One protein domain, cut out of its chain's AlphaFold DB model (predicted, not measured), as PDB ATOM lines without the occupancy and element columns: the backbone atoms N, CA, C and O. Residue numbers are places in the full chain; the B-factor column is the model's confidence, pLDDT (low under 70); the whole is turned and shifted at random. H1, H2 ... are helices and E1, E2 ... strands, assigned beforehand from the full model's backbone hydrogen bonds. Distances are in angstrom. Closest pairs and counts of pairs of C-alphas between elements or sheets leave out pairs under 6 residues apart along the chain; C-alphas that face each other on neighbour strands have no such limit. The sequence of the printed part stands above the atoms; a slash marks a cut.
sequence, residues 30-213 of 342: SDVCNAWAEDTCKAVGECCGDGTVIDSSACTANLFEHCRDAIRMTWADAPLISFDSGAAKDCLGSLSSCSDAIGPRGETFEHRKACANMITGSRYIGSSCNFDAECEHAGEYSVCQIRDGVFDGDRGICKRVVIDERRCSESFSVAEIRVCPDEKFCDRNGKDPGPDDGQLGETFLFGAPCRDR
ATOM      1  N   SER A  30     335.428 329.360 154.261       87.31
ATOM      2  CA  SER A  30     336.497 328.561 154.865       87.31
ATOM      3  C   SER A  30     337.708 329.406 155.260       87.31
ATOM      4  O   SER A  30     338.228 329.237 156.358       87.31
ATOM      5  N   ASP A  31     338.156 330.320 154.391       88.81
ATOM      6  CA  ASP A  31     339.314 331.179 154.673       88.81
ATOM      7  C   ASP A  31     339.038 332.114 155.854       88.81
ATOM      8  O   ASP A  31     339.907 332.310 156.701       88.81
ATOM      9  N   VAL A  32     337.822 332.668 155.932       88.06
ATOM     10  CA  VAL A  32     337.402 333.512 157.058       88.06
ATOM     11  C   VAL A  32     337.373 332.709 158.356       88.06
ATOM     12  O   VAL A  32     337.923 333.172 159.352       88.06
ATOM     13  N   CYS A  33     336.790 331.507 158.349       87.38
ATOM     14  CA  CYS A  33     336.743 330.660 159.540       87.38
ATOM     15  C   CYS A  33     338.129 330.204 160.002       87.38
ATOM     16  O   CYS A  33     338.395 330.227 161.200       87.38
ATOM     17  N   ASN A  34     339.015 329.826 159.076       89.62
ATOM     18  CA  ASN A  34     340.389 329.447 159.407       89.62
ATOM     19  C   ASN A  34     341.144 330.620 160.039       89.62
ATOM     20  O   ASN A  34     341.677 330.480 161.136       89.62
ATOM     21  N   ALA A  35     341.126 331.789 159.391       88.44
ATOM     22  CA  ALA A  35     341.813 332.973 159.901       88.44
ATOM     23  C   ALA A  35     341.275 333.397 161.277       88.44
ATOM     24  O   ALA A  35     342.047 333.669 162.192       88.44
ATOM     25  N   TRP A  36     339.949 333.397 161.451       88.56
ATOM     26  CA  TRP A  36     339.336 333.726 162.735       88.56
ATOM     27  C   TRP A  36     339.696 332.725 163.839       88.56
ATOM     28  O   TRP A  36     339.962 333.142 164.968       88.56
ATOM     29  N   ALA A  37     339.708 331.424 163.535       87.75
ATOM     30  CA  ALA A  37     340.071 330.388 164.495       87.75
ATOM     31  C   ALA A  37     341.536 330.528 164.937       87.75
ATOM     32  O   ALA A  37     341.808 330.522 166.136       87.75
ATOM     33  N   GLU A  38     342.461 330.740 163.995       88.25
ATOM     34  CA  GLU A  38     343.883 330.964 164.287       88.25
ATOM     35  C   GLU A  38     344.104 332.206 165.164       88.25
ATOM     36  O   GLU A  38     344.753 332.124 166.214       88.25
ATOM     37  N   ASP A  39     343.521 333.347 164.777       85.25
ATOM     38  CA  ASP A  39     343.634 334.605 165.524       85.25
ATOM     39  C   ASP A  39     343.025 334.478 166.927       85.25
ATOM     40  O   ASP A  39     343.613 334.914 167.921       85.25
ATOM     41  N   THR A  40     341.870 333.814 167.028       83.38
ATOM     42  CA  THR A  40     341.204 333.552 168.305       83.38
ATOM     43  C   THR A  40     342.054 332.670 169.212       83.38
ATOM     44  O   THR A  40     342.246 333.015 170.377       83.38
ATOM     45  N   CYS A  41     342.581 331.551 168.714       84.56
ATOM     46  CA  CYS A  41     343.403 330.651 169.521       84.56
ATOM     47  C   CYS A  41     344.666 331.334 170.026       84.56
ATOM     48  O   CYS A  41     345.062 331.136 171.175       84.56
ATOM     49  N   LYS A  42     345.267 332.194 169.203       84.31
ATOM     50  CA  LYS A  42     346.410 332.999 169.618       84.31
ATOM     51  C   LYS A  42     346.058 333.937 170.776       84.31
ATOM     52  O   LYS A  42     346.820 334.005 171.735       84.31
ATOM     53  N   ALA A  43     344.910 334.613 170.719       79.75
ATOM     54  CA  ALA A  43     344.456 335.508 171.784       79.75
ATOM     55  C   ALA A  43     344.040 334.762 173.064       79.75
ATOM     56  O   ALA A  43     344.312 335.218 174.174       79.75
ATOM     57  N   VAL A  44     343.400 333.596 172.926       75.44
ATOM     58  CA  VAL A  44     342.976 332.755 174.058       75.44
ATOM     59  C   VAL A  44     344.158 332.037 174.708       75.44
ATOM     60  O   VAL A  44     344.088 331.722 175.891       75.44
ATOM     61  N   GLY A  45     345.279 331.839 174.012       73.88
ATOM     62  CA  GLY A  45     346.504 331.326 174.631       73.88
ATOM     63  C   GLY A  45     346.971 332.157 175.833       73.88
ATOM     64  O   GLY A  45     347.511 331.606 176.787       73.88
ATOM     65  N   GLU A  46     346.676 333.460 175.840       72.81
ATOM     66  CA  GLU A  46     346.963 334.366 176.961       72.81
ATOM     67  C   GLU A  46     345.973 334.220 178.139       72.81
ATOM     68  O   GLU A  46     346.185 334.808 179.199       72.81
ATOM     69  N   CYS A  47     344.884 333.456 177.978       70.56
ATOM     70  CA  CYS A  47     343.910 333.161 179.036       70.56
ATOM     71  C   CYS A  47     344.343 332.060 179.997       70.56
ATOM     72  O   CYS A  47     343.761 331.948 181.081       70.56
ATOM     73  N   CYS A  48     345.252 331.186 179.574       71.50
ATOM     74  CA  CYS A  48     345.606 330.017 180.361       71.50
ATOM     75  C   CYS A  48     346.365 330.455 181.626       71.50
ATOM     76  O   CYS A  48     347.228 331.331 181.586       71.50
ATOM     77  N   GLY A  49     345.969 329.900 182.776       65.44
ATOM     78  CA  GLY A  49     346.580 330.212 184.067       65.44
ATOM     79  C   GLY A  49     348.001 329.657 184.187       65.44
ATOM     80  O   GLY A  49     348.444 328.864 183.353       65.44
ATOM     81  N   ASP A  50     348.705 330.044 185.252       62.56
ATOM     82  CA  ASP A  50     350.053 329.545 185.538       62.56
ATOM     83  C   ASP A  50     350.082 328.012 185.532       62.56
ATOM     84  O   ASP A  50     349.310 327.357 186.234       62.56
ATOM     85  N   GLY A  51     350.982 327.444 184.731       61.72
ATOM     86  CA  GLY A  51     351.079 325.997 184.582       61.72
ATOM     87  C   GLY A  51     349.952 325.383 183.749       61.72
ATOM     88  O   GLY A  51     349.560 324.248 183.995       61.72
ATOM     89  N   THR A  52     349.407 326.108 182.772       66.44
ATOM     90  CA  THR A  52     348.568 325.548 181.699       66.44
ATOM     91  C   THR A  52     348.985 326.135 180.346       66.44
ATOM     92  O   THR A  52     349.400 327.291 180.282       66.44
ATOM     93  N   VAL A  53     348.898 325.355 179.266       70.69
ATOM     94  CA  VAL A  53     349.138 325.815 177.885       70.69
ATOM     95  C   VAL A  53     347.914 325.535 177.022       70.69
ATOM     96  O   VAL A  53     347.135 324.631 177.308       70.69
ATOM     97  N   ILE A  54     347.716 326.325 175.967       78.25
ATOM     98  CA  ILE A  54     346.647 326.062 175.004       78.25
ATOM     99  C   ILE A  54     347.080 324.972 174.021       78.25
ATOM    100  O   ILE A  54     348.141 325.081 173.401       78.25
ATOM    101  N   ASP A  55     346.245 323.955 173.813       81.50
ATOM    102  CA  ASP A  55     346.399 323.093 172.640       81.50
ATOM    103  C   ASP A  55     345.923 323.877 171.411       81.50
ATOM    104  O   ASP A  55     344.736 323.922 171.085       81.50
ATOM    105  N   SER A  56     346.861 324.552 170.744       81.75
ATOM    106  CA  SER A  56     346.561 325.383 169.571       81.75
ATOM    107  C   SER A  56     345.897 324.609 168.424       81.75
ATOM    108  O   SER A  56     345.083 325.181 167.696       81.75
ATOM    109  N   SER A  57     346.190 323.312 168.283       82.38
ATOM    110  CA  SER A  57     345.651 322.471 167.215       82.38
ATOM    111  C   SER A  57     344.201 322.085 167.499       82.38
ATOM    112  O   SER A  57     343.327 322.313 166.657       82.38
ATOM    113  N   ALA A  58     343.921 321.614 168.718       80.81
ATOM    114  CA  ALA A  58     342.568 321.312 169.167       80.81
ATOM    115  C   ALA A  58     341.710 322.581 169.217       80.81
ATOM    116  O   ALA A  58     340.559 322.558 168.785       80.81
ATOM    117  N   CYS A  59     342.282 323.704 169.665       84.06
ATOM    118  CA  CYS A  59     341.618 325.002 169.657       84.06
ATOM    119  C   CYS A  59     341.195 325.408 168.242       84.06
ATOM    120  O   CYS A  59     340.021 325.707 168.017       84.06
ATOM    121  N   THR A  60     342.125 325.378 167.281       86.81
ATOM    122  CA  THR A  60     341.842 325.841 165.916       86.81
ATOM    123  C   THR A  60     340.804 324.944 165.256       86.81
ATOM    124  O   THR A  60     339.854 325.448 164.666       86.81
ATOM    125  N   ALA A  61     340.922 323.621 165.414       83.31
ATOM    126  CA  ALA A  61     339.953 322.671 164.875       83.31
ATOM    127  C   ALA A  61     338.550 322.865 165.476       83.31
ATOM    128  O   ALA A  61     337.561 322.899 164.747       83.31
ATOM    129  N   ASN A  62     338.458 323.033 166.797       82.06
ATOM    130  CA  ASN A  62     337.186 323.206 167.493       82.06
ATOM    131  C   ASN A  62     336.500 324.527 167.107       82.06
ATOM    132  O   ASN A  62     335.319 324.542 166.761       82.06
ATOM    133  N   LEU A  63     337.250 325.630 167.090       84.06
ATOM    134  CA  LEU A  63     336.721 326.932 166.693       84.06
ATOM    135  C   LEU A  63     336.376 326.993 165.214       84.06
ATOM    136  O   LEU A  63     335.368 327.593 164.856       84.06
ATOM    137  N   PHE A  64     337.163 326.358 164.352       86.50
ATOM    138  CA  PHE A  64     336.830 326.258 162.942       86.50
ATOM    139  C   PHE A  64     335.471 325.580 162.747       86.50
ATOM    140  O   PHE A  64     334.617 326.144 162.069       86.50
ATOM    141  N   GLU A  65     335.217 324.440 163.397       83.44
ATOM    142  CA  GLU A  65     333.910 323.772 163.329       83.44
ATOM    143  C   GLU A  65     332.784 324.641 163.911       83.44
ATOM    144  O   GLU A  65     331.733 324.777 163.289       83.44
ATOM    145  N   HIS A  66     333.017 325.339 165.027       82.44
ATOM    146  CA  HIS A  66     332.040 326.298 165.550       82.44
ATOM    147  C   HIS A  66     331.751 327.452 164.589       82.44
ATOM    148  O   HIS A  66     330.597 327.856 164.450       82.44
ATOM    149  N   CYS A  67     332.774 327.974 163.911       85.00
ATOM    150  CA  CYS A  67     332.593 328.981 162.879       85.00
ATOM    151  C   CYS A  67     331.762 328.408 161.738       85.00
ATOM    152  O   CYS A  67     330.747 329.001 161.389       85.00
ATOM    153  N   ARG A  68     332.118 327.225 161.221       85.56
ATOM    154  CA  ARG A  68     331.373 326.535 160.161       85.56
ATOM    155  C   ARG A  68     329.908 326.340 160.515       85.56
ATOM    156  O   ARG A  68     329.059 326.561 159.655       85.56
ATOM    157  N   ASP A  69     329.611 325.956 161.748       83.12
ATOM    158  CA  ASP A  69     328.241 325.806 162.231       83.12
ATOM    159  C   ASP A  69     327.525 327.159 162.327       83.12
ATOM    160  O   ASP A  69     326.389 327.291 161.863       83.12
ATOM    161  N   ALA A  70     328.195 328.183 162.864       77.12
ATOM    162  CA  ALA A  70     327.653 329.536 162.982       77.12
ATOM    163  C   ALA A  70     327.326 330.140 161.610       77.12
ATOM    164  O   ALA A  70     326.242 330.689 161.407       77.12
ATOM    165  N   ILE A  71     328.225 329.963 160.643       76.12
ATOM    166  CA  ILE A  71     328.024 330.348 159.249       76.12
ATOM    167  C   ILE A  71     327.361 329.228 158.435       76.12
ATOM    168  O   ILE A  71     327.433 329.232 157.217       76.12
ATOM    169  N   ARG A  72     326.739 328.229 159.072       74.62
ATOM    170  CA  ARG A  72     325.969 327.149 158.425       74.62
ATOM    171  C   ARG A  72     326.586 326.645 157.112       74.62
ATOM    172  O   ARG A  72     325.897 326.498 156.102       74.62
ATOM    173  N   MET A  73     327.895 326.393 157.109       63.22
ATOM    174  CA  MET A  73     328.695 326.208 155.894       63.22
ATOM    175  C   MET A  73     328.239 325.039 155.025       63.22
ATOM    176  O   MET A  73     328.478 325.050 153.824       63.22
ATOM    177  N   THR A  74     327.514 324.072 155.595       66.25
ATOM    178  CA  THR A  74     326.845 323.001 154.839       66.25
ATOM    179  C   THR A  74     325.873 323.523 153.768       66.25
ATOM    180  O   THR A  74     325.467 322.760 152.897       66.25
ATOM    181  N   TRP A  75     325.535 324.817 153.799       61.56
ATOM    182  CA  TRP A  75     324.633 325.499 152.874       61.56
ATOM    183  C   TRP A  75     325.338 326.554 152.017       61.56
ATOM    184  O   TRP A  75     324.799 326.926 150.981       61.56
ATOM    185  N   ALA A  76     326.527 327.032 152.403       57.59
ATOM    186  CA  ALA A  76     327.233 328.094 151.677       57.59
ATOM    187  C   ALA A  76     327.605 327.686 150.234       57.59
ATOM    188  O   ALA A  76     327.682 328.543 149.360       57.59
ATOM    189  N   ASP A  77     327.744 326.381 149.972       54.16
ATOM    190  CA  ASP A  77     327.986 325.827 148.632       54.16
ATOM    191  C   ASP A  77     326.700 325.630 147.803       54.16
ATOM    192  O   ASP A  77     326.750 325.216 146.639       54.16
ATOM    193  N   ALA A  78     325.520 325.913 148.369       65.00
ATOM    194  CA  ALA A  78     324.284 325.905 147.601       65.00
ATOM    195  C   ALA A  78     324.259 327.132 146.664       65.00
ATOM    196  O   ALA A  78     324.472 328.254 147.120       65.00
ATOM    197  N   PRO A  79     323.914 326.974 145.372       61.66
ATOM    198  CA  PRO A  79     324.020 328.023 144.343       61.66
ATOM    199  C   PRO A  79     323.079 329.236 144.520       61.66
ATOM    200  O   PRO A  79     322.898 330.021 143.593       61.66
ATOM    201  N   LEU A  80     322.443 329.382 145.682       73.94
ATOM    202  CA  LEU A  80     321.428 330.387 145.997       73.94
ATOM    203  C   LEU A  80     321.749 331.202 147.257       73.94
ATOM    204  O   LEU A  80     320.878 331.940 147.722       73.94
ATOM    205  N   ILE A  81     322.959 331.050 147.797       82.81
ATOM    206  CA  ILE A  81     323.430 331.717 149.007       82.81
ATOM    207  C   ILE A  81     324.626 332.618 148.668       82.81
ATOM    208  O   ILE A  81     325.488 332.269 147.865       82.81
ATOM    209  N   SER A  82     324.651 333.808 149.265       87.75
ATOM    210  CA  SER A  82     325.716 334.798 149.173       87.75
ATOM    211  C   SER A  82     326.408 334.928 150.526       87.75
ATOM    212  O   SER A  82     325.740 335.047 151.554       87.75
ATOM    213  N   PHE A  83     327.741 334.901 150.516       89.38
ATOM    214  CA  PHE A  83     328.576 335.081 151.700       89.38
ATOM    215  C   PHE A  83     329.217 336.472 151.698       89.38
ATOM    216  O   PHE A  83     329.903 336.839 150.740       89.38
ATOM    217  N   ASP A  84     329.037 337.219 152.785       90.12
ATOM    218  CA  ASP A  84     329.679 338.510 153.013       90.12
ATOM    219  C   ASP A  84     330.824 338.362 154.025       90.12
ATOM    220  O   ASP A  84     330.635 338.292 155.242       90.12
ATOM    221  N   SER A  85     332.053 338.338 153.504       88.00
ATOM    222  CA  SER A  85     333.264 338.216 154.325       88.00
ATOM    223  C   SER A  85     333.518 339.407 155.263       88.00
ATOM    224  O   SER A  85     334.247 339.255 156.241       88.00
ATOM    225  N   GLY A  86     332.966 340.591 154.973       88.94
ATOM    226  CA  GLY A  86     333.067 341.766 155.840       88.94
ATOM    227  C   GLY A  86     332.139 341.622 157.039       88.94
ATOM    228  O   GLY A  86     332.598 341.663 158.179       88.94
ATOM    229  N   ALA A  87     330.867 341.316 156.775       89.19
ATOM    230  CA  ALA A  87     329.884 341.023 157.814       89.19
ATOM    231  C   ALA A  87     330.318 339.834 158.692       89.19
ATOM    232  O   ALA A  87     330.143 339.861 159.908       89.19
ATOM    233  N   ALA A  88     330.960 338.819 158.102       87.12
ATOM    234  CA  ALA A  88     331.526 337.698 158.852       87.12
ATOM    235  C   ALA A  88     332.632 338.122 159.822       87.12
ATOM    236  O   ALA A  88     332.634 337.683 160.969       87.12
ATOM    237  N   LYS A  89     333.536 339.014 159.411       86.31
ATOM    238  CA  LYS A  89     334.570 339.552 160.309       86.31
ATOM    239  C   LYS A  89     333.967 340.376 161.444       86.31
ATOM    240  O   LYS A  89     334.381 340.209 162.589       86.31
ATOM    241  N   ASP A  90     332.978 341.213 161.143       88.25
ATOM    242  CA  ASP A  90     332.315 342.060 162.140       88.25
ATOM    243  C   ASP A  90     331.476 341.232 163.133       88.25
ATOM    244  O   ASP A  90     331.443 341.531 164.329       88.25
ATOM    245  N   CYS A  91     330.844 340.153 162.660       87.19
ATOM    246  CA  CYS A  91     330.119 339.206 163.502       87.19
ATOM    247  C   CYS A  91     331.055 338.374 164.377       87.19
ATOM    248  O   CYS A  91     330.887 338.300 165.586       87.19
ATOM    249  N   LEU A  92     332.057 337.719 163.793       84.56
ATOM    250  CA  LEU A  92     332.947 336.845 164.555       84.56
ATOM    251  C   LEU A  92     333.822 337.654 165.534       84.56
ATOM    252  O   LEU A  92     334.192 337.164 166.613       84.56
ATOM    253  N   GLY A  93     334.074 338.919 165.182       82.00
ATOM    254  CA  GLY A  93     334.866 339.874 165.940       82.00
ATOM    255  C   GLY A  93     336.357 339.552 165.901       82.00
ATOM    256  O   GLY A  93     336.781 338.447 165.562       82.00
ATOM    257  N   SER A  94     337.176 340.526 166.292       72.06
ATOM    258  CA  SER A  94     338.588 340.294 166.587       72.06
ATOM    259  C   SER A  94     338.753 339.988 168.067       72.06
ATOM    260  O   SER A  94     338.327 340.779 168.912       72.06
ATOM    261  N   LEU A  95     339.421 338.889 168.387       71.25
ATOM    262  CA  LEU A  95     339.869 338.644 169.746       71.25
ATOM    263  C   LEU A  95     341.284 339.147 169.913       71.25
ATOM    264  O   LEU A  95     342.207 338.636 169.291       71.25
ATOM    265  N   SER A  96     341.433 340.184 170.731       68.00
ATOM    266  CA  SER A  96     342.739 340.767 171.031       68.00
ATOM    267  C   SER A  96     343.250 340.384 172.414       68.00
ATOM    268  O   SER A  96     344.429 340.558 172.695       68.00
ATOM    269  N   SER A  97     342.372 339.863 173.273       67.75
ATOM    270  CA  SER A  97     342.693 339.497 174.643       67.75
ATOM    271  C   SER A  97     341.742 338.437 175.190       67.75
ATOM    272  O   SER A  97     340.629 338.235 174.694       67.75
ATOM    273  N   CYS A  98     342.147 337.829 176.302       66.50
ATOM    274  CA  CYS A  98     341.317 336.886 177.032       66.50
ATOM    275  C   CYS A  98     339.950 337.450 177.455       66.50
ATOM    276  O   CYS A  98     338.935 336.758 177.428       66.50
ATOM    277  N   SER A  99     339.905 338.728 177.833       63.72
ATOM    278  CA  SER A  99     338.658 339.401 178.206       63.72
ATOM    279  C   SER A  99     337.667 339.512 177.049       63.72
ATOM    280  O   SER A  99     336.462 339.478 177.287       63.72
ATOM    281  N   ASP A 100     338.155 339.597 175.810       64.62
ATOM    282  CA  ASP A 100     337.309 339.716 174.619       64.62
ATOM    283  C   ASP A 100     336.657 338.371 174.271       64.62
ATOM    284  O   ASP A 100     335.541 338.316 173.749       64.62
ATOM    285  N   ALA A 101     337.344 337.267 174.589       57.72
ATOM    286  CA  ALA A 101     336.898 335.924 174.242       57.72
ATOM    287  C   ALA A 101     335.594 335.537 174.935       57.72
ATOM    288  O   ALA A 101     334.787 334.813 174.350       57.72
ATOM    289  N   ILE A 102     335.385 336.077 176.135       52.25
ATOM    290  CA  ILE A 102     334.309 335.705 177.049       52.25
ATOM    291  C   ILE A 102     333.364 336.883 177.368       52.25
ATOM    292  O   ILE A 102     332.466 336.767 178.205       52.25
ATOM    293  N   GLY A 103     333.558 338.025 176.698       51.94
ATOM    294  CA  GLY A 103     332.629 339.153 176.720       51.94
ATOM    295  C   GLY A 103     331.290 338.802 176.056       51.94
ATOM    296  O   GLY A 103     331.216 337.831 175.298       51.94
ATOM    297  N   PRO A 104     330.221 339.577 176.302       51.12
ATOM    298  CA  PRO A 104     328.938 339.336 175.671       51.12
ATOM    299  C   PRO A 104     329.030 339.758 174.200       51.12
ATOM    300  O   PRO A 104     328.747 340.895 173.826       51.12
ATOM    301  N   ARG A 105     329.486 338.841 173.344       55.59
ATOM    302  CA  ARG A 105     329.341 338.981 171.895       55.59
ATOM    303  C   ARG A 105     327.859 338.795 171.574       55.59
ATOM    304  O   ARG A 105     327.234 337.889 172.117       55.59
ATOM    305  N   GLY A 106     327.278 339.669 170.757       57.06
ATOM    306  CA  GLY A 106     325.849 339.582 170.418       57.06
ATOM    307  C   GLY A 106     324.947 340.675 170.976       57.06
ATOM    308  O   GLY A 106     323.788 340.760 170.565       57.06
ATOM    309  N   GLU A 107     325.429 341.524 171.886       66.25
ATOM    310  CA  GLU A 107     324.533 342.479 172.554       66.25
ATOM    311  C   GLU A 107     324.199 343.717 171.723       66.25
ATOM    312  O   GLU A 107     323.136 344.307 171.933       66.25
ATOM    313  N   THR A 108     325.033 344.078 170.746       83.75
ATOM    314  CA  THR A 108     324.763 345.236 169.890       83.75
ATOM    315  C   THR A 108     324.021 344.854 168.614       83.75
ATOM    316  O   THR A 108     324.146 343.752 168.077       83.75
ATOM    317  N   PHE A 109     323.237 345.794 168.112       87.31
ATOM    318  CA  PHE A 109     322.511 345.734 166.867       87.31
ATOM    319  C   PHE A 109     323.467 345.571 165.700       87.31
ATOM    320  O   PHE A 109     323.239 344.697 164.875       87.31
ATOM    321  N   GLU A 110     324.558 346.337 165.662       89.06
ATOM    322  CA  GLU A 110     325.561 346.222 164.597       89.06
ATOM    323  C   GLU A 110     326.157 344.817 164.533       89.06
ATOM    324  O   GLU A 110     326.295 344.254 163.453       89.06
ATOM    325  N   HIS A 111     326.421 344.194 165.685       87.56
ATOM    326  CA  HIS A 111     326.893 342.817 165.711       87.56
ATOM    327  C   HIS A 111     325.809 341.832 165.249       87.56
ATOM    328  O   HIS A 111     326.085 340.970 164.420       87.56
ATOM    329  N   ARG A 112     324.558 341.964 165.719       86.56
ATOM    330  CA  ARG A 112     323.443 341.116 165.245       86.56
ATOM    331  C   ARG A 112     323.220 341.257 163.741       86.56
ATOM    332  O   ARG A 112     323.022 340.255 163.061       86.56
ATOM    333  N   LYS A 113     323.286 342.484 163.229       91.06
ATOM    334  CA  LYS A 113     323.200 342.827 161.811       91.06
ATOM    335  C   LYS A 113     324.334 342.179 161.028       91.06
ATOM    336  O   LYS A 113     324.068 341.517 160.031       91.06
ATOM    337  N   ALA A 114     325.575 342.327 161.486       90.75
ATOM    338  CA  ALA A 114     326.727 341.675 160.879       90.75
ATOM    339  C   ALA A 114     326.528 340.154 160.828       90.75
ATOM    340  O   ALA A 114     326.657 339.553 159.766       90.75
ATOM    341  N   CYS A 115     326.100 339.541 161.935       88.62
ATOM    342  CA  CYS A 115     325.859 338.101 162.002       88.62
ATOM    343  C   CYS A 115     324.744 337.626 161.068       88.62
ATOM    344  O   CYS A 115     324.909 336.628 160.368       88.62
ATOM    345  N   ALA A 116     323.627 338.350 161.011       88.75
ATOM    346  CA  ALA A 116     322.519 338.029 160.118       88.75
ATOM    347  C   ALA A 116     322.879 338.218 158.635       88.75
ATOM    348  O   ALA A 116     322.331 337.533 157.777       88.75
ATOM    349  N   ASN A 117     323.811 339.122 158.329       91.00
ATOM    350  CA  ASN A 117     324.217 339.434 156.961       91.00
ATOM    351  C   ASN A 117     325.446 338.655 156.479       91.00
ATOM    352  O   ASN A 117     325.773 338.754 155.299       91.00
ATOM    353  N   MET A 118     326.102 337.859 157.336       90.25
ATOM    354  CA  MET A 118     327.211 336.988 156.911       90.25
ATOM    355  C   MET A 118     326.801 336.096 155.749       90.25
ATOM    356  O   MET A 118     327.592 335.837 154.845       90.25
ATOM    357  N   ILE A 119     325.565 335.597 155.810       88.38
ATOM    358  CA  ILE A 119     324.999 334.688 154.834       88.38
ATOM    359  C   ILE A 119     323.576 335.105 154.552       88.38
ATOM    360  O   ILE A 119     322.719 335.079 155.432       88.38
ATOM    361  N   THR A 120     323.327 335.431 153.295       89.06
ATOM    362  CA  THR A 120     321.998 335.796 152.818       89.06
ATOM    363  C   THR A 120     321.640 334.944 151.618       89.06
ATOM    364  O   THR A 120     322.507 334.501 150.864       89.06
ATOM    365  N   GLY A 121     320.358 334.655 151.463       88.81
ATOM    366  CA  GLY A 121     319.874 333.834 150.368       88.81
ATOM    367  C   GLY A 121     319.323 334.683 149.232       88.81
ATOM    368  O   GLY A 121     319.606 335.869 149.098       88.81
ATOM    369  N   SER A 122     318.499 334.059 148.399       90.00
ATOM    370  CA  SER A 122     317.844 334.692 147.245       90.00
ATOM    371  C   SER A 122     316.323 334.760 147.390       90.00
ATOM    372  O   SER A 122     315.620 335.162 146.460       90.00
ATOM    373  N   ARG A 123     315.779 334.334 148.537       91.25
ATOM    374  CA  ARG A 123     314.342 334.394 148.780       91.25
ATOM    375  C   ARG A 123     313.920 335.819 149.089       91.25
ATOM    376  O   ARG A 123     314.356 336.401 150.076       91.25
ATOM    377  N   TYR A 124     313.012 336.343 148.278       93.75
ATOM    378  CA  TYR A 124     312.527 337.704 148.444       93.75
ATOM    379  C   TYR A 124     311.659 337.885 149.696       93.75
ATOM    380  O   TYR A 124     311.056 336.934 150.210       93.75
ATOM    381  N   ILE A 125     311.564 339.122 150.173       95.00
ATOM    382  CA  ILE A 125     310.737 339.487 151.333       95.00
ATOM    383  C   ILE A 125     309.261 339.097 151.133       95.00
ATOM    384  O   ILE A 125     308.651 339.381 150.105       95.00
ATOM    385  N   GLY A 126     308.679 338.427 152.128       93.12
ATOM    386  CA  GLY A 126     307.319 337.878 152.102       93.12
ATOM    387  C   GLY A 126     307.221 336.429 151.609       93.12
ATOM    388  O   GLY A 126     306.159 335.819 151.724       93.12
ATOM    389  N   SER A 127     308.306 335.846 151.092       93.69
ATOM    390  CA  SER A 127     308.324 334.436 150.688       93.69
ATOM    391  C   SER A 127     308.541 333.482 151.871       93.69
ATOM    392  O   SER A 127     309.025 333.876 152.932       93.69
ATOM    393  N   SER A 128     308.165 332.210 151.699       92.31
ATOM    394  CA  SER A 128     308.348 331.179 152.726       92.31
ATOM    395  C   SER A 128     309.820 330.806 152.889       92.31
ATOM    396  O   SER A 128     310.480 330.552 151.878       92.31
ATOM    397  N   CYS A 129     310.281 330.645 154.121       91.81
ATOM    398  CA  CYS A 129     311.653 330.267 154.454       91.81
ATOM    399  C   CYS A 129     311.696 329.230 155.580       91.81
ATOM    400  O   CYS A 129     310.709 329.054 156.287       91.81
ATOM    401  N   ASN A 130     312.833 328.564 155.768       87.38
ATOM    402  CA  ASN A 130     313.054 327.683 156.927       87.38
ATOM    403  C   ASN A 130     314.037 328.275 157.952       87.38
ATOM    404  O   ASN A 130     314.069 327.851 159.103       87.38
ATOM    405  N   PHE A 131     314.875 329.222 157.533       87.12
ATOM    406  CA  PHE A 131     315.880 329.880 158.364       87.12
ATOM    407  C   PHE A 131     316.320 331.198 157.719       87.12
ATOM    408  O   PHE A 131     316.121 331.405 156.521       87.12
ATOM    409  N   ASP A 132     316.921 332.074 158.524       90.19
ATOM    410  CA  ASP A 132     317.251 333.460 158.158       90.19
ATOM    411  C   ASP A 132     318.116 333.555 156.895       90.19
ATOM    412  O   ASP A 132     317.813 334.336 155.998       90.19
ATOM    413  N   ALA A 133     319.118 332.680 156.771       88.25
ATOM    414  CA  ALA A 133     320.037 332.643 155.633       88.25
ATOM    415  C   ALA A 133     319.390 332.277 154.279       88.25
ATOM    416  O   ALA A 133     320.060 332.366 153.256       88.25
ATOM    417  N   GLU A 134     318.110 331.869 154.214       90.06
ATOM    418  CA  GLU A 134     317.414 331.750 152.918       90.06
ATOM    419  C   GLU A 134     316.983 333.110 152.365       90.06
ATOM    420  O   GLU A 134     316.781 333.244 151.155       90.06
ATOM    421  N   CYS A 135     316.804 334.097 153.239       93.06
ATOM    422  CA  CYS A 135     316.224 335.384 152.903       93.06
ATOM    423  C   CYS A 135     317.257 336.308 152.266       93.06
ATOM    424  O   CYS A 135     318.404 336.383 152.708       93.06
ATOM    425  N   GLU A 136     316.840 337.020 151.223       93.31
ATOM    426  CA  GLU A 136     317.652 338.064 150.610       93.31
ATOM    427  C   GLU A 136     317.926 339.176 151.618       93.31
ATOM    428  O   GLU A 136     317.081 339.485 152.462       93.31
ATOM    429  N   HIS A 137     319.091 339.804 151.517       91.25
ATOM    430  CA  HIS A 137     319.412 340.973 152.321       91.25
ATOM    431  C   HIS A 137     318.426 342.121 152.034       91.25
ATOM    432  O   HIS A 137     318.323 342.586 150.898       91.25
ATOM    433  N   ALA A 138     317.720 342.603 153.058       88.75
ATOM    434  CA  ALA A 138     316.815 343.740 152.940       88.75
ATOM    435  C   ALA A 138     316.707 344.521 154.255       88.75
ATOM    436  O   ALA A 138     316.682 343.943 155.338       88.75
ATOM    437  N   GLY A 139     316.562 345.846 154.152       89.06
ATOM    438  CA  GLY A 139     316.569 346.720 155.326       89.06
ATOM    439  C   GLY A 139     317.948 346.736 155.985       89.06
ATOM    440  O   GLY A 139     318.952 346.904 155.299       89.06
ATOM    441  N   GLU A 140     317.984 346.566 157.303       92.44
ATOM    442  CA  GLU A 140     319.228 346.395 158.056       92.44
ATOM    443  C   GLU A 140     319.751 344.959 157.951       92.44
ATOM    444  O   GLU A 140     320.944 344.735 157.747       92.44
ATOM    445  N   TYR A 141     318.846 343.990 158.085       92.50
ATOM    446  CA  TYR A 141     319.061 342.567 157.847       92.50
ATOM    447  C   TYR A 141     317.707 341.874 157.666       92.50
ATOM    448  O   TYR A 141     316.659 342.440 157.986       92.50
ATOM    449  N   SER A 142     317.722 340.635 157.185       92.19
ATOM    450  CA  SER A 142     316.509 339.836 157.003       92.19
ATOM    451  C   SER A 142     316.460 338.675 157.985       92.19
ATOM    452  O   SER A 142     317.491 338.120 158.354       92.19
ATOM    453  N   VAL A 143     315.251 338.301 158.394       93.69
ATOM    454  CA  VAL A 143     315.005 337.144 159.263       93.69
ATOM    455  C   VAL A 143     313.894 336.275 158.706       93.69
ATOM    456  O   VAL A 143     312.959 336.756 158.062       93.69
ATOM    457  N   CYS A 144     313.970 334.986 158.994       93.50
ATOM    458  CA  CYS A 144     312.919 334.027 158.753       93.50
ATOM    459  C   CYS A 144     312.046 333.908 159.998       93.50
ATOM    460  O   CYS A 144     312.327 333.145 160.920       93.50
ATOM    461  N   GLN A 145     310.952 334.665 160.033       92.69
ATOM    462  CA  GLN A 145     310.072 334.633 161.190       92.69
ATOM    463  C   GLN A 145     309.162 333.403 161.132       92.69
ATOM    464  O   GLN A 145     308.206 333.367 160.350       92.69
ATOM    465  N   ILE A 146     309.453 332.408 161.970       87.75
ATOM    466  CA  ILE A 146     308.589 331.245 162.193       87.75
ATOM    467  C   ILE A 146     307.414 331.679 163.070       87.75
ATOM    468  O   ILE A 146     307.579 332.396 164.057       87.75
ATOM    469  N   ARG A 147     306.200 331.282 162.688       79.12
ATOM    470  CA  ARG A 147     304.990 331.612 163.439       79.12
ATOM    471  C   ARG A 147     304.758 330.559 164.517       79.12
ATOM    472  O   ARG A 147     304.478 329.410 164.185       79.12
ATOM    473  N   ASP A 148     304.793 330.972 165.781       72.12
ATOM    474  CA  ASP A 148     304.448 330.096 166.903       72.12
ATOM    475  C   ASP A 148     303.058 329.460 166.694       72.12
ATOM    476  O   ASP A 148     302.055 330.159 166.509       72.12
ATOM    477  N   GLY A 149     302.997 328.123 166.720       65.69
ATOM    478  CA  GLY A 149     301.747 327.349 166.743       65.69
ATOM    479  C   GLY A 149     301.249 326.766 165.412       65.69
ATOM    480  O   GLY A 149     300.117 326.278 165.375       65.69
ATOM    481  N   VAL A 150     302.038 326.774 164.331       63.00
ATOM    482  CA  VAL A 150     301.660 326.134 163.052       63.00
ATOM    483  C   VAL A 150     302.323 324.757 162.923       63.00
ATOM    484  O   VAL A 150     303.306 324.593 162.225       63.00
ATOM    485  N   PHE A 151     301.758 323.746 163.586       52.91
ATOM    486  CA  PHE A 151     302.299 322.377 163.702       52.91
ATOM    487  C   PHE A 151     302.315 321.518 162.412       52.91
ATOM    488  O   PHE A 151     302.109 320.310 162.488       52.91
ATOM    489  N   ASP A 152     302.567 322.080 161.228       49.94
ATOM    490  CA  ASP A 152     302.699 321.272 160.006       49.94
ATOM    491  C   ASP A 152     303.740 321.869 159.037       49.94
ATOM    492  O   ASP A 152     303.430 322.674 158.157       49.94
ATOM    493  N   GLY A 153     305.007 321.474 159.209       61.72
ATOM    494  CA  GLY A 153     306.093 321.784 158.271       61.72
ATOM    495  C   GLY A 153     306.640 323.216 158.325       61.72
ATOM    496  O   GLY A 153     306.938 323.757 157.263       61.72
ATOM    497  N   ASP A 154     306.746 323.786 159.533       62.25
ATOM    498  CA  ASP A 154     307.277 325.104 159.941       62.25
ATOM    499  C   ASP A 154     308.101 325.867 158.892       62.25
ATOM    500  O   ASP A 154     309.328 325.953 158.947       62.25
ATOM    501  N   ARG A 155     307.399 326.494 157.946       82.56
ATOM    502  CA  ARG A 155     307.979 327.536 157.104       82.56
ATOM    503  C   ARG A 155     307.661 328.887 157.721       82.56
ATOM    504  O   ARG A 155     306.493 329.252 157.859       82.56
ATOM    505  N   GLY A 156     308.703 329.627 158.069       91.56
ATOM    506  CA  GLY A 156     308.604 331.042 158.375       91.56
ATOM    507  C   GLY A 156     308.372 331.884 157.123       91.56
ATOM    508  O   GLY A 156     308.223 331.373 156.008       91.56
ATOM    509  N   ILE A 157     308.344 333.198 157.313       92.56
ATOM    510  CA  ILE A 157     308.275 334.183 156.230       92.56
ATOM    511  C   ILE A 157     309.514 335.068 156.306       92.56
ATOM    512  O   ILE A 157     309.846 335.564 157.384       92.56
ATOM    513  N   CYS A 158     310.168 335.290 155.166       95.62
ATOM    514  CA  CYS A 158     311.265 336.243 155.069       95.62
ATOM    515  C   CYS A 158     310.747 337.646 155.353       95.62
ATOM    516  O   CYS A 158     309.891 338.151 154.623       95.62
ATOM    517  N   LYS A 159     311.273 338.282 156.393       95.50
ATOM    518  CA  LYS A 159     310.948 339.656 156.755       95.50
ATOM    519  C   LYS A 159     312.196 340.512 156.777       95.50
ATOM    520  O   LYS A 159     313.244 340.064 157.231       95.50
ATOM    521  N   ARG A 160     312.054 341.758 156.328       95.50
ATOM    522  CA  ARG A 160     313.099 342.771 156.498       95.50
ATOM    523  C   ARG A 160     313.029 343.348 157.906       95.50
ATOM    524  O   ARG A 160     311.932 343.606 158.411       95.50
ATOM    525  N   VAL A 161     314.181 343.578 158.515       95.50
ATOM    526  CA  VAL A 161     314.307 344.245 159.810       95.50
ATOM    527  C   VAL A 161     314.739 345.688 159.589       95.50
ATOM    528  O   VAL A 161     315.641 345.965 158.801       95.50
ATOM    529  N   VAL A 162     314.081 346.616 160.276       94.06
ATOM    530  CA  VAL A 162     314.356 348.055 160.211       94.06
ATOM    531  C   VAL A 162     314.517 348.586 161.633       94.06
ATOM    532  O   VAL A 162     313.698 348.274 162.497       94.06
ATOM    533  N   ILE A 163     315.550 349.392 161.887       93.19
ATOM    534  CA  ILE A 163     315.644 350.137 163.149       93.19
ATOM    535  C   ILE A 163     314.678 351.312 163.102       93.19
ATOM    536  O   ILE A 163     314.675 352.098 162.153       93.19
ATOM    537  N   ASP A 164     313.890 351.463 164.156       93.19
ATOM    538  CA  ASP A 164     313.001 352.597 164.331       93.19
ATOM    539  C   ASP A 164     313.158 353.158 165.750       93.19
ATOM    540  O   ASP A 164     312.888 352.502 166.755       93.19
ATOM    541  N   GLU A 165     313.614 354.407 165.819       94.25
ATOM    542  CA  GLU A 165     313.868 355.154 167.058       94.25
ATOM    543  C   GLU A 165     312.622 355.358 167.925       94.25
ATOM    544  O   GLU A 165     312.715 355.649 169.121       94.25
ATOM    545  N   ARG A 166     311.437 355.289 167.313       93.00
ATOM    546  CA  ARG A 166     310.180 355.681 167.950       93.00
ATOM    547  C   ARG A 166     309.325 354.484 168.288       93.00
ATOM    548  O   ARG A 166     308.670 354.512 169.332       93.00
ATOM    549  N   ARG A 167     309.272 353.474 167.418       91.88
ATOM    550  CA  ARG A 167     308.331 352.361 167.566       91.88
ATOM    551  C   ARG A 167     308.899 351.034 167.101       91.88
ATOM    552  O   ARG A 167     309.407 350.914 166.000       91.88
ATOM    553  N   CYS A 168     308.673 350.005 167.899       93.19
ATOM    554  CA  CYS A 168     308.799 348.625 167.465       93.19
ATOM    555  C   CYS A 168     307.443 348.124 166.965       93.19
ATOM    556  O   CYS A 168     306.400 348.435 167.542       93.19
ATOM    557  N   SER A 169     307.438 347.335 165.898       92.25
ATOM    558  CA  SER A 169     306.197 346.812 165.328       92.25
ATOM    559  C   SER A 169     306.442 345.617 164.426       92.25
ATOM    560  O   SER A 169     307.538 345.438 163.905       92.25
ATOM    561  N   GLU A 170     305.391 344.854 164.159       90.38
ATOM    562  CA  GLU A 170     305.424 343.757 163.198       90.38
ATOM    563  C   GLU A 170     304.281 343.883 162.187       90.38
ATOM    564  O   GLU A 170     303.108 343.955 162.564       90.38
ATOM    565  N   SER A 171     304.627 343.855 160.895       88.06
ATOM    566  CA  SER A 171     303.670 343.849 159.789       88.06
ATOM    567  C   SER A 171     303.809 342.599 158.927       88.06
ATOM    568  O   SER A 171     304.905 342.234 158.490       88.06
ATOM    569  N   PHE A 172     302.682 341.943 158.646       83.50
ATOM    570  CA  PHE A 172     302.632 340.840 157.684       83.50
ATOM    571  C   PHE A 172     302.405 341.312 156.251       83.50
ATOM    572  O   PHE A 172     302.935 340.689 155.336       83.50
ATOM    573  N   SER A 173     301.641 342.387 156.041       85.62
ATOM    574  CA  SER A 173     301.286 342.851 154.693       85.62
ATOM    575  C   SER A 173     302.502 343.326 153.905       85.62
ATOM    576  O   SER A 173     302.560 343.125 152.696       85.62
ATOM    577  N   VAL A 174     303.483 343.910 154.597       89.62
ATOM    578  CA  VAL A 174     304.751 344.362 154.004       89.62
ATOM    579  C   VAL A 174     305.957 343.527 154.444       89.62
ATOM    580  O   VAL A 174     307.083 343.881 154.107       89.62
ATOM    581  N   ALA A 175     305.725 342.427 155.177       93.31
ATOM    582  CA  ALA A 175     306.754 341.518 155.688       93.31
ATOM    583  C   ALA A 175     307.948 342.266 156.322       93.31
ATOM    584  O   ALA A 175     309.105 342.119 155.928       93.31
ATOM    585  N   GLU A 176     307.641 343.095 157.319       93.94
ATOM    586  CA  GLU A 176     308.593 343.991 157.976       93.94
ATOM    587  C   GLU A 176     308.495 343.870 159.497       93.94
ATOM    588  O   GLU A 176     307.398 343.795 160.060       93.94
ATOM    589  N   ILE A 177     309.652 343.879 160.156       93.88
ATOM    590  CA  ILE A 177     309.788 343.988 161.606       93.88
ATOM    591  C   ILE A 177     310.555 345.274 161.903       93.88
ATOM    592  O   ILE A 177     311.670 345.472 161.425       93.88
ATOM    593  N   ARG A 178     309.968 346.143 162.721       94.12
ATOM    594  CA  ARG A 178     310.638 347.321 163.271       94.12
ATOM    595  C   ARG A 178     311.126 347.007 164.668       94.12
ATOM    596  O   ARG A 178     310.340 346.569 165.511       94.12
ATOM    597  N   VAL A 179     312.407 347.239 164.911       94.88
ATOM    598  CA  VAL A 179     313.048 347.011 166.206       94.88
ATOM    599  C   VAL A 179     313.606 348.315 166.754       94.88
ATOM    600  O   VAL A 179     313.985 349.210 166.002       94.88
ATOM    601  N   CYS A 180     313.651 348.414 168.077       94.94
ATOM    602  CA  CYS A 180     314.269 349.553 168.735       94.94
ATOM    603  C   CYS A 180     315.802 349.476 168.621       94.94
ATOM    604  O   CYS A 180     316.345 348.366 168.599       94.94
ATOM    605  N   PRO A 181     316.496 350.626 168.598       93.75
ATOM    606  CA  PRO A 181     317.953 350.678 168.707       93.75
ATOM    607  C   PRO A 181     318.439 350.150 170.070       93.75
ATOM    608  O   PRO A 181     317.647 349.969 171.001       93.75
ATOM    609  N   ASP A 182     319.741 349.878 170.197       90.12
ATOM    610  CA  ASP A 182     320.320 349.166 171.348       90.12
ATOM    611  C   ASP A 182     320.128 349.868 172.687       90.12
ATOM    612  O   ASP A 182     319.984 349.207 173.711       90.12
ATOM    613  N   GLU A 183     320.121 351.196 172.711       91.62
ATOM    614  CA  GLU A 183     319.907 351.994 173.915       91.62
ATOM    615  C   GLU A 183     318.434 352.055 174.338       91.62
ATOM    616  O   GLU A 183     318.120 352.563 175.420       91.62
ATOM    617  N   LYS A 184     317.536 351.493 173.522       95.19
ATOM    618  CA  LYS A 184     316.101 351.423 173.772       95.19
ATOM    619  C   LYS A 184     315.616 349.977 173.904       95.19
ATOM    620  O   LYS A 184     316.318 349.007 173.617       95.19
ATOM    621  N   PHE A 185     314.394 349.828 174.394       94.12
ATOM    622  CA  PHE A 185     313.653 348.576 174.410       94.12
ATOM    623  C   PHE A 185     312.232 348.796 173.893       94.12
ATOM    624  O   PHE A 185     311.687 349.901 173.950       94.12
ATOM    625  N   CYS A 186     311.642 347.721 173.381       94.31
ATOM    626  CA  CYS A 186     310.277 347.704 172.880       94.31
ATOM    627  C   CYS A 186     309.289 347.588 174.045       94.31
ATOM    628  O   CYS A 186     309.129 346.513 174.629       94.31
ATOM    629  N   ASP A 187     308.624 348.684 174.402       93.44
ATOM    630  CA  ASP A 187     307.696 348.716 175.527       93.44
ATOM    631  C   ASP A 187     306.323 348.140 175.141       93.44
ATOM    632  O   ASP A 187     305.372 348.876 174.874       93.44
ATOM    633  N   ARG A 188     306.201 346.807 175.139       89.19
ATOM    634  CA  ARG A 188     304.970 346.093 174.739       89.19
ATOM    635  C   ARG A 188     303.739 346.448 175.582       89.19
ATOM    636  O   ARG A 188     302.616 346.336 175.093       89.19
ATOM    637  N   ASN A 189     303.951 346.886 176.822       88.25
ATOM    638  CA  ASN A 189     302.898 347.333 177.738       88.25
ATOM    639  C   ASN A 189     302.550 348.812 177.552       88.25
ATOM    640  O   ASN A 189     301.528 349.296 178.052       88.25
ATOM    641  N   GLY A 190     303.394 349.552 176.836       83.19
ATOM    642  CA  GLY A 190     303.131 350.893 176.358       83.19
ATOM    643  C   GLY A 190     302.071 350.820 175.287       83.19
ATOM    644  O   GLY A 190     302.389 350.905 174.110       83.19
ATOM    645  N   LYS A 191     300.808 350.642 175.695       67.81
ATOM    646  CA  LYS A 191     299.662 350.821 174.807       67.81
ATOM    647  C   LYS A 191     299.688 352.257 174.313       67.81
ATOM    648  O   LYS A 191     299.159 353.154 174.960       67.81
ATOM    649  N   ASP A 192     300.327 352.455 173.179       58.44
ATOM    650  CA  ASP A 192     300.134 353.615 172.343       58.44
ATOM    651  C   ASP A 192     299.200 353.127 171.234       58.44
ATOM    652  O   ASP A 192     299.696 352.570 170.257       58.44
ATOM    653  N   PRO A 193     297.860 353.195 171.402       57.50
ATOM    654  CA  PRO A 193     296.979 353.087 170.252       57.50
ATOM    655  C   PRO A 193     297.335 354.287 169.382       57.50
ATOM    656  O   PRO A 193     296.953 355.424 169.673       57.50
ATOM    657  N   GLY A 194     298.201 354.065 168.402       52.09
ATOM    658  CA  GLY A 194     298.734 355.143 167.609       52.09
ATOM    659  C   GLY A 194     297.584 355.821 166.871       52.09
ATOM    660  O   GLY A 194     296.700 355.133 166.367       52.09
ATOM    661  N   PRO A 195     297.584 357.155 166.730       49.25
ATOM    662  CA  PRO A 195     296.612 357.839 165.876       49.25
ATOM    663  C   PRO A 195     296.647 357.357 164.407       49.25
ATOM    664  O   PRO A 195     295.677 357.569 163.682       49.25
ATOM    665  N   ASP A 196     297.714 356.656 164.000       50.97
ATOM    666  CA  ASP A 196     297.877 356.005 162.693       50.97
ATOM    667  C   ASP A 196     297.381 354.547 162.622       50.97
ATOM    668  O   ASP A 196     297.330 353.995 161.522       50.97
ATOM    669  N   ASP A 197     296.912 353.948 163.726       52.53
ATOM    670  CA  ASP A 197     296.300 352.603 163.723       52.53
ATOM    671  C   ASP A 197     295.006 352.562 162.878       52.53
ATOM    672  O   ASP A 197     294.489 351.494 162.557       52.53
ATOM    673  N   GLY A 198     294.477 353.735 162.500       48.53
ATOM    674  CA  GLY A 198     293.358 353.898 161.571       48.53
ATOM    675  C   GLY A 198     293.707 354.493 160.198       48.53
ATOM    676  O   GLY A 198     292.800 354.596 159.373       48.53
ATOM    677  N   GLN A 199     294.955 354.911 159.931       49.56
ATOM    678  CA  GLN A 199     295.338 355.559 158.655       49.56
ATOM    679  C   GLN A 199     296.366 354.796 157.822       49.56
ATOM    680  O   GLN A 199     296.419 354.994 156.606       49.56
ATOM    681  N   LEU A 200     297.120 353.875 158.415       48.38
ATOM    682  CA  LEU A 200     297.814 352.862 157.636       48.38
ATOM    683  C   LEU A 200     296.799 351.750 157.383       48.38
ATOM    684  O   LEU A 200     296.432 351.024 158.298       48.38
ATOM    685  N   GLY A 201     296.335 351.582 156.145       52.12
ATOM    686  CA  GLY A 201     295.561 350.400 155.726       52.12
ATOM    687  C   GLY A 201     296.343 349.076 155.827       52.12
ATOM    688  O   GLY A 201     296.028 348.121 155.124       52.12
ATOM    689  N   GLU A 202     297.379 349.039 156.661       55.59
ATOM    690  CA  GLU A 202     298.291 347.947 156.933       55.59
ATOM    691  C   GLU A 202     297.975 347.408 158.329       55.59
ATOM    692  O   GLU A 202     298.121 348.090 159.341       55.59
ATOM    693  N   THR A 203     297.503 346.169 158.392       58.12
ATOM    694  CA  THR A 203     297.236 345.463 159.642       58.12
ATOM    695  C   THR A 203     298.558 345.061 160.300       58.12
ATOM    696  O   THR A 203     299.059 343.953 160.099       58.12
ATOM    697  N   PHE A 204     299.137 345.960 161.099       63.97
ATOM    698  CA  PHE A 204     300.181 345.587 162.053       63.97
ATOM    699  C   PHE A 204     299.583 344.623 163.080       63.97
ATOM    700  O   PHE A 204     298.504 344.861 163.623       63.97
ATOM    701  N   LEU A 205     300.278 343.521 163.356       75.12
ATOM    702  CA  LEU A 205     299.874 342.612 164.433       75.12
ATOM    703  C   LEU A 205     300.084 343.240 165.807       75.12
ATOM    704  O   LEU A 205     299.372 342.936 166.762       75.12
ATOM    705  N   PHE A 206     301.142 344.039 165.898       83.19
ATOM    706  CA  PHE A 206     301.662 344.589 167.127       83.19
ATOM    707  C   PHE A 206     302.454 345.858 166.810       83.19
ATOM    708  O   PHE A 206     303.214 345.896 165.841       83.19
ATOM    709  N   GLY A 207     302.287 346.870 167.653       86.06
ATOM    710  CA  GLY A 207     303.055 348.105 167.646       86.06
ATOM    711  C   GLY A 207     303.188 348.626 169.074       86.06
ATOM    712  O   GLY A 207     302.237 348.556 169.851       86.06
ATOM    713  N   ALA A 208     304.372 349.114 169.424       90.75
ATOM    714  CA  ALA A 208     304.681 349.660 170.738       90.75
ATOM    715  C   ALA A 208     305.769 350.740 170.642       90.75
ATOM    716  O   ALA A 208     306.563 350.740 169.699       90.75
ATOM    717  N   PRO A 209     305.834 351.674 171.604       93.31
ATOM    718  CA  PRO A 209     306.869 352.692 171.626       93.31
ATOM    719  C   PRO A 209     308.229 352.104 172.017       93.31
ATOM    720  O   PRO A 209     308.335 351.246 172.896       93.31
ATOM    721  N   CYS A 210     309.284 352.634 171.408       95.44
ATOM    722  CA  CYS A 210     310.647 352.430 171.874       95.44
ATOM    723  C   CYS A 210     310.933 353.373 173.045       95.44
ATOM    724  O   CYS A 210     310.711 354.581 172.954       95.44
ATOM    725  N   ARG A 211     311.428 352.827 174.157       95.81
ATOM    726  CA  ARG A 211     311.794 353.595 175.355       95.81
ATOM    727  C   ARG A 211     313.246 353.386 175.712       95.81
ATOM    728  O   ARG A 211     313.762 352.296 175.516       95.81
ATOM    729  N   ASP A 212     313.874 354.412 176.272       96.88
ATOM    730  CA  ASP A 212     315.247 354.312 176.759       96.88
ATOM    731  C   ASP A 212     315.362 353.218 177.821       96.88
ATOM    732  O   ASP A 212     314.501 353.078 178.697       96.88
ATOM    733  N   ARG A 213     316.442 352.447 177.741       95.88
ATOM    734  CA  ARG A 213     316.770 351.431 178.735       95.88
ATOM    735  C   ARG A 213     317.058 352.052 180.095       95.88
ATOM    736  O   ARG A 213     317.544 353.179 180.216       95.88
TER     737      ARG A 213
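AT A GLANCE: This is residues 30 to 213 of the 342 residues of an uncharacterized protein of Minicystis rosea (UniProt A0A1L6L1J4). Two lobes sit end to end along an elongated domain: a helical lobe of H1 to H4, with H1 and H2 crossed, and a six-stranded sheet curled like part of a barrel. H5 lies between them, packing on H3 and on the sheet's edge strand E2. The printed part has 184 residues, with named elements in the order H1 E1 H2 H3 H4 H5 E2 E3 E4 E5 E6 E7; the class is mixed, helices and strands, with under half of the residues in named elements. The sheet is mixed, in the order E2 E3 E5 E4 E7 E6. The whole is loose, with a radius of gyration of the C-alphas of 19.7 A and spans of 67 by 41 by 30 A.

IN THESE COORDINATES: H1, residues 30 to 47, begins at C-alpha 30 (336.497, 328.561, 154.865) and is 25.7 A long. E1 is residues 52 to 54, H2 residues 56 to 70, 20.4 A, H3 residues 85 to 92, H4 residues 98 to 101, and H5 residues 109 to 117, 11.9 A. E2 is residues 141 to 145, E3 residues 156 to 163, 20.9 A, E4 residues 167 to 171, E5 residues 176 to 179, and E6 residues 184 to 186. E7, residues 204 to 212, 22.8 A, ends at C-alpha 212 (315.247, 354.312, 176.759).

HOW THE PARTS SIT: H1 touches H2, closest at the C-alphas of Ala 37 and Thr 60, 5.1 A, at a steep tilt of 50 degrees, opposite ways. With residues 40 to 47 alone H1 touches H4, closest at the C-alphas of Cys 47 and Cys 98, 5.0 A. E1 pairs with no named strand. H3 touches H5, closest at the C-alphas of Ala 87 and Ala 114, 4.4 A. H5 is on the sheet. Hairpin E2 and E3 has N 159 and O 143 at 2.8 A. E3 and E5 are parallel, with N 177 and O 160 at 2.9 A. Hairpin E4 and E5 has N 178 and O 169 at 2.8 A. E7 pairs antiparallel with E4, N 208 and O 168 at 2.8 A, and then in hairpin with E6, N 185 and O 211 at 2.8 A. H2, H3 and H5 have every O i to N i+4 pair within hydrogen-bond range, H1 has 12 of 14, and H4 is too short for such a pair.

THE WHOLE: The C-alphas of Gly 51 and Gln 199, the two farthest apart, are 68.2 A apart. The printed part has no cut. The links H2 to H3, H5 to E2 and E6 to E7 are long. Mean pLDDT of the printed part is 80.9; residues 49 to 52, 73 to 79, 96 to 107, 149 to 154 and 191 to 204 are under 70.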